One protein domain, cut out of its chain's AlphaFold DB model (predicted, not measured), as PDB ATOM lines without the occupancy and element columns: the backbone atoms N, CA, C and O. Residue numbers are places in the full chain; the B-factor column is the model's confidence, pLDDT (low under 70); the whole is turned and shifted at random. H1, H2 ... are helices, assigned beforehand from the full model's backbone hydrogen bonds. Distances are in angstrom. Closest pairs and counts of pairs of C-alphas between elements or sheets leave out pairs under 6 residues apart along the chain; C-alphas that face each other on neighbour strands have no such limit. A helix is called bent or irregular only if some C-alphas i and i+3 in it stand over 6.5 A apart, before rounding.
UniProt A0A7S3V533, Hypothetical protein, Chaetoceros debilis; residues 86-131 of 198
ATOM      1  N   LYS A  86      -0.947 -87.809 -28.119       90.81
ATOM      2  CA  LYS A  86      -0.618 -86.428 -28.488       90.81
ATOM      3  C   LYS A  86      -0.810 -85.504 -27.285       90.81
ATOM      4  O   LYS A  86      -1.873 -85.497 -26.669       90.81
ATOM      5  N   CYS A  87       0.211 -84.700 -27.000       91.31
ATOM      6  CA  CYS A  87       0.139 -83.564 -26.092       91.31
ATOM      7  C   CYS A  87       0.817 -82.375 -26.771       91.31
ATOM      8  O   CYS A  87       2.011 -82.418 -27.069       91.31
ATOM      9  N   THR A  88       0.061 -81.332 -27.096       91.69
ATOM     10  CA  THR A  88       0.582 -80.152 -27.795       91.69
ATOM     11  C   THR A  88       0.070 -78.909 -27.089       91.69
ATOM     12  O   THR A  88      -1.127 -78.767 -26.875       91.69
ATOM     13  N   TYR A  89       0.985 -78.023 -26.685       91.88
ATOM     14  CA  TYR A  89       0.668 -76.845 -25.865       91.88
ATOM     15  C   TYR A  89      -0.072 -77.165 -24.552       91.88
ATOM     16  O   TYR A  89      -0.854 -76.352 -24.078       91.88
ATOM     17  N   GLY A  90       0.159 -78.344 -23.965       90.88
ATOM     18  CA  GLY A  90      -0.526 -78.760 -22.736       90.88
ATOM     19  C   GLY A  90      -1.959 -79.268 -22.939       90.88
ATOM     20  O   GLY A  90      -2.633 -79.539 -21.952       90.88
ATOM     21  N   GLU A  91      -2.417 -79.447 -24.183       93.44
ATOM     22  CA  GLU A  91      -3.710 -80.066 -24.497       93.44
ATOM     23  C   GLU A  91      -3.547 -81.394 -25.249       93.44
ATOM     24  O   GLU A  91      -2.653 -81.553 -26.087       93.44
ATOM     25  N   GLY A  92      -4.454 -82.333 -24.976       93.81
ATOM     26  CA  GLY A  92      -4.557 -83.617 -25.668       93.81
ATOM     27  C   GLY A  92      -4.752 -84.798 -24.719       93.81
ATOM     28  O   GLY A  92      -4.471 -84.714 -23.525       93.81
ATOM     29  N   GLU A  93      -5.221 -85.919 -25.270       92.44
ATOM     30  CA  GLU A  93      -5.484 -87.165 -24.528       92.44
ATOM     31  C   GLU A  93      -4.233 -87.726 -23.830       92.44
ATOM     32  O   GLU A  93      -4.338 -88.416 -22.821       92.44
ATOM     33  N   GLY A  94      -3.043 -87.392 -24.340       92.31
ATOM     34  CA  GLY A  94      -1.771 -87.871 -23.811       92.31
ATOM     35  C   GLY A  94      -1.145 -87.019 -22.723       92.31
ATOM     36  O   GLY A  94      -0.164 -87.454 -22.126       92.31
ATOM     37  N   CYS A  95      -1.644 -85.808 -22.458       93.19
ATOM     38  CA  CYS A  95      -0.955 -84.911 -21.527       93.19
ATOM     39  C   CYS A  95      -0.931 -85.472 -20.100       93.19
ATOM     40  O   CYS A  95       0.123 -85.450 -19.464       93.19
ATOM     41  N   SER A  96      -2.041 -86.058 -19.641       92.38
ATOM     42  CA  SER A  96      -2.137 -86.670 -18.312       92.38
ATOM     43  C   SER A  96      -1.256 -87.914 -18.185       92.38
ATOM     44  O   SER A  96      -0.549 -88.060 -17.192       92.38
ATOM     45  N   SER A  97      -1.229 -88.782 -19.206       92.12
ATOM     46  CA  SER A  97      -0.380 -89.982 -19.189       92.12
ATOM     47  C   SER A  97       1.109 -89.648 -19.260       92.12
ATOM     48  O   SER A  97       1.910 -90.353 -18.669       92.12
ATOM     49  N   LEU A  98       1.481 -88.574 -19.966       89.94
ATOM     50  CA  LEU A  98       2.870 -88.109 -20.053       89.94
ATOM     51  C   LEU A  98       3.348 -87.418 -18.773       89.94
ATOM     52  O   LEU A  98       4.554 -87.302 -18.564       89.94
ATOM     53  N   ALA A  99       2.427 -86.907 -17.956       92.69
ATOM     54  CA  ALA A  99       2.784 -86.262 -16.704       92.69
ATOM     55  C   ALA A  99       3.151 -87.276 -15.612       92.69
ATOM     56  O   ALA A  99       3.948 -86.913 -14.756       92.69
ATOM     57  N   GLU A 100       2.614 -88.508 -15.645       90.75
ATOM     58  CA  GLU A 100       2.849 -89.566 -14.634       90.75
ATOM     59  C   GLU A 100       2.797 -89.025 -13.186       90.75
ATOM     60  O   GLU A 100       3.645 -89.336 -12.353       90.75
ATOM     61  N   ASP A 101       1.841 -88.130 -12.906       90.38
ATOM     62  CA  ASP A 101       1.666 -87.419 -11.627       90.38
ATOM     63  C   ASP A 101       2.850 -86.537 -11.173       90.38
ATOM     64  O   ASP A 101       2.910 -86.077 -10.030       90.38
ATOM     65  N   ASN A 102       3.789 -86.224 -12.068       96.62
ATOM     66  CA  ASN A 102       4.895 -85.321 -11.787       96.62
ATOM     67  C   ASN A 102       4.400 -83.858 -11.709       96.62
ATOM     68  O   ASN A 102       4.005 -83.274 -12.728       96.62
ATOM     69  N   PRO A 103       4.498 -83.202 -10.534       95.69
ATOM     70  CA  PRO A 103       3.953 -81.861 -10.335       95.69
ATOM     71  C   PRO A 103       4.651 -80.796 -11.191       95.69
ATOM     72  O   PRO A 103       4.035 -79.794 -11.561       95.69
ATOM     73  N   LEU A 104       5.928 -80.996 -11.539       96.31
ATOM     74  CA  LEU A 104       6.660 -80.069 -12.399       96.31
ATOM     75  C   LEU A 104       6.137 -80.116 -13.840       96.31
ATOM     76  O   LEU A 104       5.960 -79.066 -14.457       96.31
ATOM     77  N   ILE A 105       5.872 -81.315 -14.369       94.44
ATOM     78  CA  ILE A 105       5.387 -81.488 -15.745       94.44
ATOM     79  C   ILE A 105       3.977 -80.918 -15.890       94.44
ATOM     80  O   ILE A 105       3.727 -80.177 -16.839       94.44
ATOM     81  N   LEU A 106       3.099 -81.156 -14.911       95.19
ATOM     82  CA  LEU A 106       1.763 -80.554 -14.875       95.19
ATOM     83  C   LEU A 106       1.828 -79.022 -14.883       95.19
ATOM     84  O   LEU A 106       1.124 -78.371 -15.654       95.19
ATOM     85  N   LYS A 107       2.731 -78.426 -14.089       96.44
ATOM     86  CA  LYS A 107       2.931 -76.969 -14.081       96.44
ATOM     87  C   LYS A 107       3.400 -76.443 -15.440       96.44
ATOM     88  O   LYS A 107       2.917 -75.406 -15.886       96.44
ATOM     89  N   LEU A 108       4.323 -77.137 -16.106       95.38
ATOM     90  CA  LEU A 108       4.812 -76.744 -17.432       95.38
ATOM     91  C   LEU A 108       3.739 -76.894 -18.519       95.38
ATOM     92  O   LEU A 108       3.643 -76.038 -19.399       95.38
ATOM     93  N   GLN A 109       2.912 -77.941 -18.454       95.31
ATOM     94  CA  GLN A 109       1.767 -78.121 -19.350       95.31
ATOM     95  C   GLN A 109       0.754 -76.987 -19.166       95.31
ATOM     96  O   GLN A 109       0.362 -76.366 -20.151       95.31
ATOM     97  N   GLN A 110       0.427 -76.637 -17.921       96.12
ATOM     98  CA  GLN A 110      -0.464 -75.519 -17.603       96.12
ATOM     99  C   GLN A 110       0.093 -74.174 -18.099       96.12
ATOM    100  O   GLN A 110      -0.612 -73.409 -18.749       96.12
ATOM    101  N   GLN A 111       1.381 -73.899 -17.880       95.75
ATOM    102  CA  GLN A 111       2.024 -72.691 -18.416       95.75
ATOM    103  C   GLN A 111       2.030 -72.660 -19.949       95.75
ATOM    104  O   GLN A 111       1.917 -71.592 -20.552       95.75
ATOM    105  N   SER A 112       2.170 -73.822 -20.591       93.81
ATOM    106  CA  SER A 112       2.096 -73.930 -22.050       93.81
ATOM    107  C   SER A 112       0.684 -73.653 -22.557       93.81
ATOM    108  O   SER A 112       0.534 -72.985 -23.578       93.81
ATOM    109  N   LEU A 113      -0.332 -74.106 -21.820       95.38
ATOM    110  CA  LEU A 113      -1.738 -73.852 -22.107       95.38
ATOM    111  C   LEU A 113      -2.049 -72.354 -22.029       95.38
ATOM    112  O   LEU A 113      -2.594 -71.780 -22.968       95.38
ATOM    113  N   GLU A 114      -1.617 -71.698 -20.950       96.25
ATOM    114  CA  GLU A 114      -1.797 -70.255 -20.738       96.25
ATOM    115  C   GLU A 114      -1.131 -69.414 -21.837       96.25
ATOM    116  O   GLU A 114      -1.644 -68.365 -22.225       96.25
ATOM    117  N   ARG A 115       0.001 -69.879 -22.378       93.81
ATOM    118  CA  ARG A 115       0.752 -69.184 -23.437       93.81
ATOM    119  C   ARG A 115       0.403 -69.631 -24.852       93.81
ATOM    120  O   ARG A 115       0.908 -69.042 -25.806       93.81
ATOM    121  N   LYS A 116      -0.472 -70.627 -25.012       93.56
ATOM    122  CA  LYS A 116      -0.810 -71.234 -26.305       93.56
ATOM    123  C   LYS A 116      -1.216 -70.190 -27.340       93.56
ATOM    124  O   LYS A 116      -0.666 -70.185 -28.438       93.56
ATOM    125  N   ALA A 117      -2.144 -69.299 -26.989       90.88
ATOM    126  CA  ALA A 117      -2.656 -68.284 -27.908       90.88
ATOM    127  C   ALA A 117      -1.553 -67.318 -28.374       90.88
ATOM    128  O   ALA A 117      -1.416 -67.075 -29.572       90.88
ATOM    129  N   ALA A 118      -0.720 -66.836 -27.446       87.56
ATOM    130  CA  ALA A 118       0.400 -65.956 -27.767       87.56
ATOM    131  C   ALA A 118       1.420 -66.658 -28.676       87.56
ATOM    132  O   ALA A 118       1.780 -66.131 -29.723       87.56
ATOM    133  N   THR A 119       1.814 -67.891 -28.345       86.69
ATOM    134  CA  THR A 119       2.763 -68.666 -29.158       86.69
ATOM    135  C   THR A 119       2.213 -68.997 -30.547       86.69
ATOM    136  O   THR A 119       2.953 -68.961 -31.528       86.69
ATOM    137  N   GLN A 120       0.922 -69.314 -30.670       88.12
ATOM    138  CA  GLN A 120       0.298 -69.540 -31.975       88.12
ATOM    139  C   GLN A 120       0.292 -68.265 -32.820       88.12
ATOM    140  O   GLN A 120       0.654 -68.320 -33.994       88.12
ATOM    141  N   GLN A 121      -0.046 -67.122 -32.223       86.56
ATOM    142  CA  GLN A 121      -0.021 -65.832 -32.904       86.56
ATOM    143  C   GLN A 121       1.397 -65.448 -33.350       86.56
ATOM    144  O   GLN A 121       1.598 -65.045 -34.496       86.56
ATOM    145  N   GLU A 122       2.398 -65.639 -32.488       83.50
ATOM    146  CA  GLU A 122       3.809 -65.430 -32.823       83.50
ATOM    147  C   GLU A 122       4.233 -66.313 -34.002       83.50
ATOM    148  O   GLU A 122       4.789 -65.810 -34.980       83.50
ATOM    149  N   ASN A 123       3.904 -67.606 -33.968       85.06
ATOM    150  CA  ASN A 123       4.221 -68.537 -35.050       85.06
ATOM    151  C   ASN A 123       3.551 -68.144 -36.375       85.06
ATOM    152  O   ASN A 123       4.190 -68.216 -37.427       85.06
ATOM    153  N   LEU A 124       2.289 -67.702 -36.339       86.50
ATOM    154  CA  LEU A 124       1.580 -67.216 -37.524       86.50
ATOM    155  C   LEU A 124       2.224 -65.945 -38.086       86.50
ATOM    156  O   LEU A 124       2.465 -65.868 -39.291       86.50
ATOM    157  N   SER A 125       2.565 -64.985 -37.225       80.44
ATOM    158  CA  SER A 125       3.245 -63.752 -37.640       80.44
ATOM    159  C   SER A 125       4.610 -64.047 -38.275       80.44
ATOM    160  O   SER A 125       4.919 -63.545 -39.357       80.44
ATOM    161  N   ALA A 126       5.387 -64.960 -37.683       80.50
ATOM    162  CA  ALA A 126       6.676 -65.388 -38.212       80.50
ATOM    163  C   ALA A 126       6.534 -66.097 -39.567       80.50
ATOM    164  O   ALA A 126       7.348 -65.887 -40.469       80.50
ATOM    165  N   PHE A 127       5.491 -66.914 -39.746       84.25
ATOM    166  CA  PHE A 127       5.203 -67.553 -41.028       84.25
ATOM    167  C   PHE A 127       4.855 -66.527 -42.115       84.25
ATOM    168  O   PHE A 127       5.392 -66.605 -43.222       84.25
ATOM    169  N   GLN A 128       4.001 -65.548 -41.811       83.12
ATOM    170  CA  GLN A 128       3.631 -64.496 -42.763       83.12
ATOM    171  C   GLN A 128       4.853 -63.675 -43.197       83.12
ATOM    172  O   GLN A 128       5.060 -63.445 -44.389       83.12
ATOM    173  N   MET A 129       5.724 -63.323 -42.253       73.94
ATOM    174  CA  MET A 129       6.955 -62.586 -42.544       73.94
ATOM    175  C   MET A 129       7.939 -63.348 -43.431       73.94
ATOM    176  O   MET A 129       8.627 -62.736 -44.243       73.94
ATOM    177  N   LYS A 130       8.033 -64.673 -43.277       79.38
ATOM    178  CA  LYS A 130       8.945 -65.496 -44.084       79.38
ATOM    179  C   LYS A 130       8.508 -65.598 -45.538       79.38
ATOM    180  O   LYS A 130       9.358 -65.641 -46.422       79.38
ATOM    181  N   ASN A 131       7.201 -65.668 -45.776       82.62
ATOM    182  CA  ASN A 131       6.668 -66.040 -47.085       82.62
ATOM    183  C   ASN A 131       6.223 -64.842 -47.932       82.62
ATOM    184  O   ASN A 131       6.207 -64.956 -49.154       82.62
TER     185      ASN A 131
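What this domain is: This is residues 86 to 131 of the 198 residues of the protein "Hypothetical protein" of Chaetoceros debilis (UniProt A0A7S3V533). One long helix, H2, is bent into two arms, and its first arm, H2a, forms one side of a small head in which the opening loop of residues 86 to 94 and the short helix H1 fold back beside it. The second arm, H2b, leads away from this head, and its residues 121 to 131 stick out free. The printed part has 46 residues, with two named helices in the order H1, H2 and no named strand, and its class is all helix. It is loose, with a radius of gyration of the C-alphas of 13.0 A, and spans 41 by 17 by 12 A, the free arm adding to the length.

Where its parts are: The printed part begins at Lys 86, with its C-alpha at (-0.618, -86.428, -28.488). H1, residues 95 to 99, measures 6.3 A from first to last C-alpha. H2, residues 103 to 131, was assigned as one helix by its hydrogen bonds but is bent: C-alphas 114 and 117 are 7.5 A apart. Its arm H2a, residues 103 to 114, starts with C-alpha 103 at (3.953, -81.861, -10.335) and measures 16.6 A. Its arm H2b, residues 117 to 131, measures 21.4 A and ends with C-alpha 131 at (6.668, -66.040, -47.085).

How they stand to each other: H1 and H2a only just touch, with 3 pairs of C-alphas within 8 A. The closest C-alphas are those of Ala 99 and Ile 105, 5.5 A apart, and H2a touches H1 with residues 105 to 109 alone. H2a and H2b stand at a steep tilt of 59 degrees. H1 and H2b are apart. In H1, H2a and H2b every O i to N i+4 pair is within hydrogen-bond range.

The domain as a whole: The C-alphas farthest apart, those of Asp 101 and Asn 131, are 41.7 A apart. Without residues 121 to 131, the body spans 27 by 18 by 7 A. The link from H1 to H2 is tight, and the printed part has no cut. The mean pLDDT of the printed part is 90.4, and no printed residue is under 70.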